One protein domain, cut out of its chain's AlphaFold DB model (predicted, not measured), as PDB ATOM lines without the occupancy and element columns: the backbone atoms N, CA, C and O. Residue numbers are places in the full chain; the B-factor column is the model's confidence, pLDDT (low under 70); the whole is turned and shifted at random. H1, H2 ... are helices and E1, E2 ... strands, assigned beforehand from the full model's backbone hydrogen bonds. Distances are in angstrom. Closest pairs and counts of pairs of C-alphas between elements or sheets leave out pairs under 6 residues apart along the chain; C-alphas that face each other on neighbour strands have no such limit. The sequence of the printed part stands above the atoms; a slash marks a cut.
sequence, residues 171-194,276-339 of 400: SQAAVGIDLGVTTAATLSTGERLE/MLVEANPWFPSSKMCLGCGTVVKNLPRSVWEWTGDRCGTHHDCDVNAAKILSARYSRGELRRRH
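Overview. This is residues 171 to 194 and 276 to 339 of the 400 residues of a protein of Chloroflexus aggregans (strain MD-66 / DSM 9485) (UniProt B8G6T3). What is the shape? There is little regular structure: H1 is the middle, with hairpin E1 and E2 beside it, nearer through E1, and the small hairpin E3 and E4 at its first end. What makes it up? The printed part has 88 residues, in order E1 E2 E3 E4 H1, with two antiparallel sheets; named elements of mixed class hold only 28. It is compact, radius of gyration of the C-alphas 12.8 A, spanning 36 by 29 by 23 A.

Along the chain. Where are the strands? E1, residues 183 to 187, begins at C-alpha (154.333, 176.948, 191.805) and is 10.5 A long; E2 is 192 to 194, E3 306 to 308, E4 315 to 317. Where is the helix? H1, residues 318 to 331, 20.2 A, ends at C-alpha (155.936, 185.747, 214.682).

Arrangement. How do strands pair? Hairpin E1 and E2 has N 184 and O 193 within hydrogen-bond range, 2.8 A; hairpin E3 and E4 has N 316 and O 307, 2.8 A. Where is H1? Its closest C-alphas with E1, Ala 323 and Leu 187, are 5.7 A apart; every O i to N i+4 pair in H1 is within range.

Size, cuts and confidence. Is it cut? Residues 195 to 275 are not printed; C-alphas 194 and 276 are 23.5 A apart. Where is pLDDT under 70? Residues 171 to 172, 181 to 182 and 335 to 339.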
ATOM      1  N   SER A 171     142.373 182.980 216.209       60.06
ATOM      2  CA  SER A 171     143.667 183.235 215.588       60.06
ATOM      3  C   SER A 171     144.383 181.916 215.304       60.06
ATOM      4  O   SER A 171     145.089 181.377 216.152       60.06
ATOM      5  N   GLN A 172     144.214 181.396 214.091       62.34
ATOM      6  CA  GLN A 172     145.064 180.331 213.588       62.34
ATOM      7  C   GLN A 172     146.501 180.858 213.487       62.34
ATOM      8  O   GLN A 172     146.727 182.048 213.235       62.34
ATOM      9  N   ALA A 173     147.472 179.972 213.719       72.94
ATOM     10  CA  ALA A 173     148.890 180.284 213.605       72.94
ATOM     11  C   ALA A 173     149.204 180.996 212.276       72.94
ATOM     12  O   ALA A 173     148.562 180.754 211.250       72.94
ATOM     13  N   ALA A 174     150.199 181.884 212.288       83.69
ATOM     14  CA  ALA A 174     150.618 182.581 211.081       83.69
ATOM     15  C   ALA A 174     151.063 181.583 210.001       83.69
ATOM     16  O   ALA A 174     151.814 180.650 210.281       83.69
ATOM     17  N   VAL A 175     150.618 181.809 208.764       87.81
ATOM     18  CA  VAL A 175     151.027 181.021 207.596       87.81
ATOM     19  C   VAL A 175     151.792 181.928 206.643       87.81
ATOM     20  O   VAL A 175     151.276 182.948 206.181       87.81
ATOM     21  N   GLY A 176     153.036 181.564 206.347       88.69
ATOM     22  CA  GLY A 176     153.832 182.233 205.324       88.69
ATOM     23  C   GLY A 176     153.429 181.759 203.930       88.69
ATOM     24  O   GLY A 176     153.182 180.573 203.734       88.69
ATOM     25  N   ILE A 177     153.363 182.686 202.972       88.56
ATOM     26  CA  ILE A 177     153.001 182.409 201.576       88.56
ATOM     27  C   ILE A 177     154.117 182.943 200.680       88.56
ATOM     28  O   ILE A 177     154.285 184.161 200.574       88.56
ATOM     29  N   ASP A 178     154.857 182.051 200.028       87.19
ATOM     30  CA  ASP A 178     155.866 182.414 199.028       87.19
ATOM     31  C   ASP A 178     155.312 182.243 197.613       87.19
ATOM     32  O   ASP A 178     154.786 181.188 197.300       87.19
ATOM     33  N   LEU A 179     155.375 183.272 196.767       82.00
ATOM     34  CA  LEU A 179     154.710 183.285 195.456       82.00
ATOM     35  C   LEU A 179     155.712 183.022 194.321       82.00
ATOM     36  O   LEU A 179     156.630 183.822 194.142       82.00
ATOM     37  N   GLY A 180     155.497 181.983 193.504       73.00
ATOM     38  CA  GLY A 180     156.477 181.497 192.516       73.00
ATOM     39  C   GLY A 180     155.913 181.148 191.128       73.00
ATOM     40  O   GLY A 180     154.704 180.994 190.940       73.00
ATOM     41  N   VAL A 181     156.783 181.100 190.101       64.31
ATOM     42  CA  VAL A 181     156.321 181.116 188.696       64.31
ATOM     43  C   VAL A 181     155.634 179.852 188.234       64.31
ATOM     44  O   VAL A 181     154.571 179.893 187.606       64.31
ATOM     45  N   THR A 182     156.283 178.750 188.559       64.50
ATOM     46  CA  THR A 182     155.820 177.399 188.291       64.50
ATOM     47  C   THR A 182     154.793 177.010 189.354       64.50
ATOM     48  O   THR A 182     153.639 176.736 189.023       64.50
ATOM     49  N   THR A 183     155.187 177.124 190.626       74.50
ATOM     50  CA  THR A 183     154.333 176.948 191.805       74.50
ATOM     51  C   THR A 183     153.818 178.299 192.277       74.50
ATOM     52  O   THR A 183     154.562 179.091 192.839       74.50
ATOM     53  N   ALA A 184     152.527 178.547 192.104       73.94
ATOM     54  CA  ALA A 184     151.807 179.750 192.520       73.94
ATOM     55  C   ALA A 184     152.283 180.531 193.741       73.94
ATOM     56  O   ALA A 184     152.190 181.757 193.791       73.94
ATOM     57  N   ALA A 185     152.483 179.748 194.789       83.38
ATOM     58  CA  ALA A 185     152.192 180.014 196.172       83.38
ATOM     59  C   ALA A 185     152.566 178.712 196.888       83.38
ATOM     60  O   ALA A 185     151.987 177.659 196.627       83.38
ATOM     61  N   THR A 186     153.549 178.778 197.759       88.19
ATOM     62  CA  THR A 186     153.978 177.690 198.622       88.19
ATOM     63  C   THR A 186     153.718 178.148 200.043       88.19
ATOM     64  O   THR A 186     154.090 179.262 200.421       88.19
ATOM     65  N   LEU A 187     152.999 177.334 200.811       89.62
ATOM     66  CA  LEU A 187     152.660 177.644 202.194       89.62
ATOM     67  C   LEU A 187     153.765 177.158 203.133       89.62
ATOM     68  O   LEU A 187     154.440 176.163 202.866       89.62
ATOM     69  N   SER A 188     153.913 177.814 204.285       90.19
ATOM     70  CA  SER A 188     154.842 177.375 205.337       90.19
ATOM     71  C   SER A 188     154.507 175.986 205.896       90.19
ATOM     72  O   SER A 188     155.380 175.338 206.472       90.19
ATOM     73  N   THR A 189     153.275 175.511 205.679       87.31
ATOM     74  CA  THR A 189     152.813 174.146 205.972       87.31
ATOM     75  C   THR A 189     153.392 173.088 205.025       87.31
ATOM     76  O   THR A 189     153.238 171.900 205.277       87.31
ATOM     77  N   GLY A 190     154.058 173.497 203.937       86.06
ATOM     78  CA  GLY A 190     154.560 172.614 202.881       86.06
ATOM     79  C   GLY A 190     153.568 172.396 201.736       86.06
ATOM     80  O   GLY A 190     153.936 171.838 200.703       86.06
ATOM     81  N   GLU A 191     152.330 172.874 201.869       86.06
ATOM     82  CA  GLU A 191     151.336 172.784 200.806       86.06
ATOM     83  C   GLU A 191     151.732 173.664 199.603       86.06
ATOM     84  O   GLU A 191     151.929 174.875 199.724       86.06
ATOM     85  N   ARG A 192     151.822 173.051 198.416       85.12
ATOM     86  CA  ARG A 192     152.222 173.725 197.173       85.12
ATOM     87  C   ARG A 192     151.070 173.953 196.251       85.12
ATOM     88  O   ARG A 192     150.365 173.010 195.898       85.12
ATOM     89  N   LEU A 193     150.912 175.188 195.819       77.38
ATOM     90  CA  LEU A 193     149.782 175.606 195.043       77.38
ATOM     91  C   LEU A 193     150.166 175.585 193.528       77.38
ATOM     92  O   LEU A 193     150.914 176.419 193.052       77.38
ATOM     93  N   GLU A 194     149.730 174.577 192.764       75.44
ATOM     94  CA  GLU A 194     150.035 174.346 191.326       75.44
ATOM     95  C   GLU A 194     149.258 175.195 190.308       75.44
ATOM     96  O   GLU A 194     148.027 175.189 190.323       75.44
ATOM     97  N   MET A 276     144.182 188.630 208.690       78.50
ATOM     98  CA  MET A 276     145.184 189.675 208.481       78.50
ATOM     99  C   MET A 276     146.198 189.262 207.412       78.50
ATOM    100  O   MET A 276     146.877 188.249 207.553       78.50
ATOM    101  N   LEU A 277     146.346 190.081 206.364       82.31
ATOM    102  CA  LEU A 277     147.402 189.918 205.363       82.31
ATOM    103  C   LEU A 277     148.538 190.914 205.608       82.31
ATOM    104  O   LEU A 277     148.317 192.126 205.608       82.31
ATOM    105  N   VAL A 278     149.766 190.408 205.739       85.31
ATOM    106  CA  VAL A 278     150.979 191.229 205.843       85.31
ATOM    107  C   VAL A 278     151.893 190.949 204.660       85.31
ATOM    108  O   VAL A 278     152.292 189.814 204.420       85.31
ATOM    109  N   GLU A 279     152.236 191.993 203.909       85.62
ATOM    110  CA  GLU A 279     153.135 191.874 202.761       85.62
ATOM    111  C   GLU A 279     154.576 192.169 203.166       85.62
ATOM    112  O   GLU A 279     154.893 193.268 203.631       85.62
ATOM    113  N   ALA A 280     155.459 191.199 202.939       84.19
ATOM    114  CA  ALA A 280     156.890 191.384 203.110       84.19
ATOM    115  C   ALA A 280     157.482 192.334 202.055       84.19
ATOM    116  O   ALA A 280     156.937 192.529 200.964       84.19
ATOM    117  N   ASN A 281     158.627 192.933 202.390       81.94
ATOM    118  CA  ASN A 281     159.386 193.762 201.457       81.94
ATOM    119  C   ASN A 281     159.854 192.904 200.258       81.94
ATOM    120  O   ASN A 281     160.480 191.873 200.493       81.94
ATOM    121  N   PRO A 282     159.623 193.323 198.996       81.12
ATOM    122  CA  PRO A 282     160.073 192.584 197.810       81.12
ATOM    123  C   PRO A 282     161.582 192.302 197.731       81.12
ATOM    124  O   PRO A 282     161.987 191.407 197.000       81.12
ATOM    125  N   TRP A 283     162.412 193.070 198.442       82.88
ATOM    126  CA  TRP A 283     163.873 192.908 198.469       82.88
ATOM    127  C   TRP A 283     164.368 192.030 199.620       82.88
ATOM    128  O   TRP A 283     165.573 191.850 199.784       82.88
ATOM    129  N   PHE A 284     163.458 191.510 200.443       86.06
ATOM    130  CA  PHE A 284     163.814 190.627 201.537       86.06
ATOM    131  C   PHE A 284     164.303 189.268 200.985       86.06
ATOM    132  O   PHE A 284     163.576 188.645 200.210       86.06
ATOM    133  N   PRO A 285     165.506 188.787 201.355       87.88
ATOM    134  CA  PRO A 285     166.114 187.603 200.748       87.88
ATOM    135  C   PRO A 285     165.584 186.288 201.353       87.88
ATOM    136  O   PRO A 285     166.374 185.446 201.776       87.88
ATOM    137  N   SER A 286     164.261 186.097 201.399       88.50
ATOM    138  CA  SER A 286     163.623 184.906 201.989       88.50
ATOM    139  C   SER A 286     164.140 183.600 201.387       88.50
ATOM    140  O   SER A 286     164.479 182.687 202.128       88.50
ATOM    141  N   SER A 287     164.283 183.525 200.063       85.56
ATOM    142  CA  SER A 287     164.730 182.311 199.366       85.56
ATOM    143  C   SER A 287     166.216 181.984 199.537       85.56
ATOM    144  O   SER A 287     166.637 180.875 199.225       85.56
ATOM    145  N   LYS A 288     167.021 182.932 200.037       88.25
ATOM    146  CA  LYS A 288     168.476 182.779 200.227       88.25
ATOM    147  C   LYS A 288     168.895 182.702 201.691       88.25
ATOM    148  O   LYS A 288     170.080 182.557 201.981       88.25
ATOM    149  N   MET A 289     167.962 182.897 202.612       90.88
ATOM    150  CA  MET A 289     168.234 182.889 204.042       90.88
ATOM    151  C   MET A 289     168.075 181.465 204.572       90.88
ATOM    152  O   MET A 289     167.135 180.767 204.214       90.88
ATOM    153  N   CYS A 290     169.001 181.018 205.409       91.44
ATOM    154  CA  CYS A 290     168.912 179.721 206.066       91.44
ATOM    155  C   CYS A 290     167.941 179.809 207.248       91.44
ATOM    156  O   CYS A 290     168.130 180.647 208.130       91.44
ATOM    157  N   LEU A 291     166.927 178.939 207.300       88.88
ATOM    158  CA  LEU A 291     166.003 178.897 208.440       88.88
ATOM    159  C   LEU A 291     166.698 178.464 209.742       88.88
ATOM    160  O   LEU A 291     166.319 178.945 210.805       88.88
ATOM    161  N   GLY A 292     167.712 177.595 209.654       87.50
ATOM    162  CA  GLY A 292     168.427 177.063 210.817       87.50
ATOM    163  C   GLY A 292     169.317 178.098 211.507       87.50
ATOM    164  O   GLY A 292     169.257 178.251 212.722       87.50
ATOM    165  N   CYS A 293     170.119 178.848 210.743       88.81
ATOM    166  CA  CYS A 293     171.128 179.758 211.307       88.81
ATOM    167  C   CYS A 293     170.983 181.235 210.905       88.81
ATOM    168  O   CYS A 293     171.808 182.057 211.298       88.81
ATOM    169  N   GLY A 294     169.996 181.588 210.075       87.12
ATOM    170  CA  GLY A 294     169.742 182.965 209.627       87.12
ATOM    171  C   GLY A 294     170.748 183.530 208.615       87.12
ATOM    172  O   GLY A 294     170.572 184.656 208.148       87.12
ATOM    173  N   THR A 295     171.786 182.774 208.241       90.44
ATOM    174  CA  THR A 295     172.807 183.230 207.282       90.44
ATOM    175  C   THR A 295     172.202 183.385 205.885       90.44
ATOM    176  O   THR A 295     171.438 182.532 205.439       90.44
ATOM    177  N   VAL A 296     172.548 184.471 205.186       90.38
ATOM    178  CA  VAL A 296     172.109 184.723 203.806       90.38
ATOM    179  C   VAL A 296     173.179 184.253 202.825       90.38
ATOM    180  O   VAL A 296     174.293 184.780 202.810       90.38
ATOM    181  N   VAL A 297     172.823 183.304 201.964       89.00
ATOM    182  CA  VAL A 297     173.681 182.817 200.882       89.00
ATOM    183  C   VAL A 297     173.790 183.896 199.805       89.00
ATOM    184  O   VAL A 297     172.804 184.264 199.163       89.00
ATOM    185  N   LYS A 298     174.996 184.434 199.584       83.62
ATOM    186  CA  LYS A 298     175.214 185.548 198.638       83.62
ATOM    187  C   LYS A 298     174.885 185.138 197.193       83.62
ATOM    188  O   LYS A 298     174.090 185.804 196.518       83.62
ATOM    189  N   ASN A 299     175.416 183.993 196.760       84.56
ATOM    190  CA  ASN A 299     175.403 183.543 195.366       84.56
ATOM    191  C   ASN A 299     174.606 182.248 195.160       84.56
ATOM    192  O   ASN A 299     175.130 181.287 194.615       84.56
ATOM    193  N   LEU A 300     173.332 182.222 195.563       84.12
ATOM    194  CA  LEU A 300     172.432 181.118 195.212       84.12
ATOM    195  C   LEU A 300     171.892 181.302 193.774       84.12
ATOM    196  O   LEU A 300     171.205 182.308 193.526       84.12
ATOM    197  N   PRO A 301     172.194 180.397 192.817       84.62
ATOM    198  CA  PRO A 301     171.677 180.480 191.453       84.62
ATOM    199  C   PRO A 301     170.164 180.249 191.403       84.62
ATOM    200  O   PRO A 301     169.619 179.442 192.145       84.62
ATOM    201  N   ARG A 302     169.472 180.911 190.469       77.94
ATOM    202  CA  ARG A 302     168.006 180.792 190.307       77.94
ATOM    203  C   ARG A 302     167.521 179.404 189.878       77.94
ATOM    204  O   ARG A 302     166.342 179.120 190.022       77.94
ATOM    205  N   SER A 303     168.393 178.596 189.284       80.44
ATOM    206  CA  SER A 303     168.078 177.232 188.845       80.44
ATOM    207  C   SER A 303     168.147 176.208 189.976       80.44
ATOM    208  O   SER A 303     167.775 175.059 189.759       80.44
ATOM    209  N   VAL A 304     168.654 176.603 191.146       84.12
ATOM    210  CA  VAL A 304     168.795 175.731 192.309       84.12
ATOM    211  C   VAL A 304     167.508 175.785 193.125       84.12
ATOM    212  O   VAL A 304     167.104 176.849 193.595       84.12
ATOM    213  N   TRP A 305     166.869 174.628 193.275       85.75
ATOM    214  CA  TRP A 305     165.616 174.458 194.018       85.75
ATOM    215  C   TRP A 305     165.836 173.868 195.411       85.75
ATOM    216  O   TRP A 305     165.007 174.074 196.292       85.75
ATOM    217  N   GLU A 306     166.970 173.201 195.618       91.62
ATOM    218  CA  GLU A 306     167.356 172.574 196.879       91.62
ATOM    219  C   GLU A 306     168.801 172.942 197.226       91.62
ATOM    220  O   GLU A 306     169.654 173.009 196.338       91.62
ATOM    221  N   TRP A 307     169.083 173.223 198.498       91.56
ATOM    222  CA  TRP A 307     170.430 173.553 198.972       91.56
ATOM    223  C   TRP A 307     170.610 173.241 200.459       91.56
ATOM    224  O   TRP A 307     169.650 173.227 201.229       91.56
ATOM    225  N   THR A 308     171.860 173.049 200.873       91.31
ATOM    226  CA  THR A 308     172.234 172.813 202.273       91.31
ATOM    227  C   THR A 308     172.991 174.015 202.820       91.31
ATOM    228  O   THR A 308     173.860 174.560 202.147       91.31
ATOM    229  N   GLY A 309     172.652 174.469 204.027       87.50
ATOM    230  CA  GLY A 309     173.303 175.629 204.632       87.50
ATOM    231  C   GLY A 309     174.704 175.331 205.158       87.50
ATOM    232  O   GLY A 309     174.843 174.598 206.133       87.50
ATOM    233  N   ASP A 310     175.717 176.003 204.613       86.19
ATOM    234  CA  ASP A 310     177.144 175.786 204.920       86.19
ATOM    235  C   ASP A 310     177.503 175.856 206.417       86.19
ATOM    236  O   ASP A 310     178.417 175.180 206.876       86.19
ATOM    237  N   ARG A 311     176.789 176.676 207.202       88.19
ATOM    238  CA  ARG A 311     177.072 176.868 208.637       88.19
ATOM    239  C   ARG A 311     176.441 175.806 209.544       88.19
ATOM    240  O   ARG A 311     176.965 175.548 210.617       88.19
ATOM    241  N   CYS A 312     175.275 175.275 209.181       91.00
ATOM    242  CA  CYS A 312     174.452 174.469 210.101       91.00
ATOM    243  C   CYS A 312     173.955 173.147 209.508       91.00
ATOM    244  O   CYS A 312     173.207 172.435 210.168       91.00
ATOM    245  N   GLY A 313     174.309 172.840 208.258       89.19
ATOM    246  CA  GLY A 313     173.955 171.586 207.594       89.19
ATOM    247  C   GLY A 313     172.466 171.399 207.300       89.19
ATOM    248  O   GLY A 313     172.071 170.333 206.841       89.19
ATOM    249  N   THR A 314     171.608 172.395 207.550       90.88
ATOM    250  CA  THR A 314     170.168 172.251 207.298       90.88
ATOM    251  C   THR A 314     169.890 172.201 205.796       90.88
ATOM    252  O   THR A 314     170.307 173.098 205.064       90.88
ATOM    253  N   HIS A 315     169.163 171.173 205.353       91.69
ATOM    254  CA  HIS A 315     168.689 171.038 203.977       91.69
ATOM    255  C   HIS A 315     167.406 171.850 203.749       91.69
ATOM    256  O   HIS A 315     166.498 171.864 204.587       91.69
ATOM    257  N   HIS A 316     167.317 172.521 202.605       90.00
ATOM    258  CA  HIS A 316     166.238 173.438 202.268       90.00
ATOM    259  C   HIS A 316     165.706 173.181 200.862       90.00
ATOM    260  O   HIS A 316     166.469 173.217 199.905       90.00
ATOM    261  N   ASP A 317     164.383 173.063 200.735       91.81
ATOM    262  CA  ASP A 317     163.677 173.416 199.501       91.81
ATOM    263  C   ASP A 317     163.465 174.938 199.475       91.81
ATOM    264  O   ASP A 317     162.966 175.507 200.450       91.81
ATOM    265  N   CYS A 318     163.860 175.601 198.387       87.12
ATOM    266  CA  CYS A 318     163.870 177.060 198.258       87.12
ATOM    267  C   CYS A 318     162.509 177.709 198.554       87.12
ATOM    268  O   CYS A 318     162.457 178.687 199.309       87.12
ATOM    269  N   ASP A 319     161.425 177.163 197.998       87.88
ATOM    270  CA  ASP A 319     160.082 177.747 198.083       87.88
ATOM    271  C   ASP A 319     159.483 177.523 199.484       87.88
ATOM    272  O   ASP A 319     158.948 178.441 200.115       87.88
ATOM    273  N   VAL A 320     159.619 176.306 200.028       91.00
ATOM    274  CA  VAL A 320     159.139 175.972 201.383       91.00
ATOM    275  C   VAL A 320     159.930 176.739 202.444       91.00
ATOM    276  O   VAL A 320     159.355 177.246 203.412       91.00
ATOM    277  N   ASN A 321     161.248 176.855 202.273       92.12
ATOM    278  CA  ASN A 321     162.114 177.613 203.169       92.12
ATOM    279  C   ASN A 321     161.743 179.102 203.173       92.12
ATOM    280  O   ASN A 321     161.557 179.683 204.245       92.12
ATOM    281  N   ALA A 322     161.541 179.698 201.994       90.94
ATOM    282  CA  ALA A 322     161.091 181.080 201.877       90.94
ATOM    283  C   ALA A 322     159.772 181.308 202.633       90.94
ATOM    284  O   ALA A 322     159.677 182.243 203.434       90.94
ATOM    285  N   ALA A 323     158.785 180.421 202.459       91.19
ATOM    286  CA  ALA A 323     157.503 180.508 203.153       91.19
ATOM    287  C   ALA A 323     157.655 180.399 204.683       91.19
ATOM    288  O   ALA A 323     157.090 181.206 205.429       91.19
ATOM    289  N   LYS A 324     158.469 179.458 205.179       92.44
ATOM    290  CA  LYS A 324     158.750 179.306 206.619       92.44
ATOM    291  C   LYS A 324     159.432 180.539 207.215       92.44
ATOM    292  O   LYS A 324     159.052 180.980 208.299       92.44
ATOM    293  N   ILE A 325     160.375 181.148 206.498       91.56
ATOM    294  CA  ILE A 325     161.064 182.368 206.944       91.56
ATOM    295  C   ILE A 325     160.095 183.548 207.033       91.56
ATOM    296  O   ILE A 325     160.136 184.303 208.006       91.56
ATOM    297  N   LEU A 326     159.194 183.704 206.059       90.25
ATOM    298  CA  LEU A 326     158.158 184.742 206.102       90.25
ATOM    299  C   LEU A 326     157.251 184.584 207.329       90.25
ATOM    300  O   LEU A 326     156.983 185.568 208.020       90.25
ATOM    301  N   SER A 327     156.844 183.349 207.634       89.50
ATOM    302  CA  SER A 327     156.064 183.027 208.832       89.50
ATOM    303  C   SER A 327     156.823 183.372 210.118       89.50
ATOM    304  O   SER A 327     156.296 184.068 210.984       89.50
ATOM    305  N   ALA A 328     158.088 182.952 210.223       87.69
ATOM    306  CA  ALA A 328     158.922 183.196 211.397       87.69
ATOM    307  C   ALA A 328     159.143 184.696 211.660       87.69
ATOM    308  O   ALA A 328     159.075 185.143 212.803       87.69
ATOM    309  N   ARG A 329     159.350 185.502 210.611       85.62
ATOM    310  CA  ARG A 329     159.496 186.965 210.729       85.62
ATOM    311  C   ARG A 329     158.251 187.652 211.259       85.62
ATOM    312  O   ARG A 329     158.359 188.637 211.986       85.62
ATOM    313  N   TYR A 330     157.080 187.169 210.853       84.00
ATOM    314  CA  TYR A 330     155.825 187.691 211.366       84.00
ATOM    315  C   TYR A 330     155.694 187.388 212.859       84.00
ATOM    316  O   TYR A 330     155.463 188.310 213.638       84.00
ATOM    317  N   SER A 331     155.961 186.144 213.268       83.75
ATOM    318  CA  SER A 331     155.936 185.747 214.682       83.75
ATOM    319  C   SER A 331     156.955 186.507 215.540       83.75
ATOM    320  O   SER A 331     156.663 186.834 216.683       83.75
ATOM    321  N   ARG A 332     158.125 186.854 214.986       81.50
ATOM    322  CA  ARG A 332     159.151 187.683 215.652       81.50
ATOM    323  C   ARG A 332     158.814 189.181 215.695       81.50
ATOM    324  O   ARG A 332     159.603 189.970 216.202       81.50
ATOM    325  N   GLY A 333     157.686 189.608 215.120       75.94
ATOM    326  CA  GLY A 333     157.291 191.019 215.061       75.94
ATOM    327  C   GLY A 333     158.131 191.880 214.106       75.94
ATOM    328  O   GLY A 333     157.949 193.098 214.054       75.94
ATOM    329  N   GLU A 334     159.020 191.273 213.314       72.69
ATOM    330  CA  GLU A 334     159.866 191.965 212.328       72.69
ATOM    331  C   GLU A 334     159.065 192.438 211.106       72.69
ATOM    332  O   GLU A 334     159.463 193.357 210.389       72.69
ATOM    333  N   LEU A 335     157.918 191.806 210.854       60.34
ATOM    334  CA  LEU A 335     156.912 192.278 209.910       60.34
ATOM    335  C   LEU A 335     155.870 193.103 210.676       60.34
ATOM    336  O   LEU A 335     154.775 192.630 210.976       60.34
ATOM    337  N   ARG A 336     156.212 194.351 211.017       52.84
ATOM    338  CA  ARG A 336     155.249 195.274 211.636       52.84
ATOM    339  C   ARG A 336     154.145 195.657 210.650       52.84
ATOM    340  O   ARG A 336     154.386 195.840 209.453       52.84
ATOM    341  N   ARG A 337     152.932 195.849 211.186       44.41
ATOM    342  CA  ARG A 337     151.804 196.470 210.479       44.41
ATOM    343  C   ARG A 337     152.289 197.721 209.749       44.41
ATOM    344  O   ARG A 337     152.812 198.638 210.380       44.41
ATOM    345  N   ARG A 338     151.987 197.845 208.457       36.91
ATOM    346  CA  ARG A 338     151.683 199.183 207.947       36.91
ATOM    347  C   ARG A 338     150.279 199.511 208.432       36.91
ATOM    348  O   ARG A 338     149.309 199.080 207.818       36.91
ATOM    349  N   HIS A 339     150.167 200.239 209.541       33.28
ATOM    350  CA  HIS A 339     148.932 200.966 209.810       33.28
ATOM    351  C   HIS A 339     148.705 201.909 208.624       33.28
ATOM    352  O   HIS A 339     149.583 202.689 208.259       33.28
TER     353      HIS A 339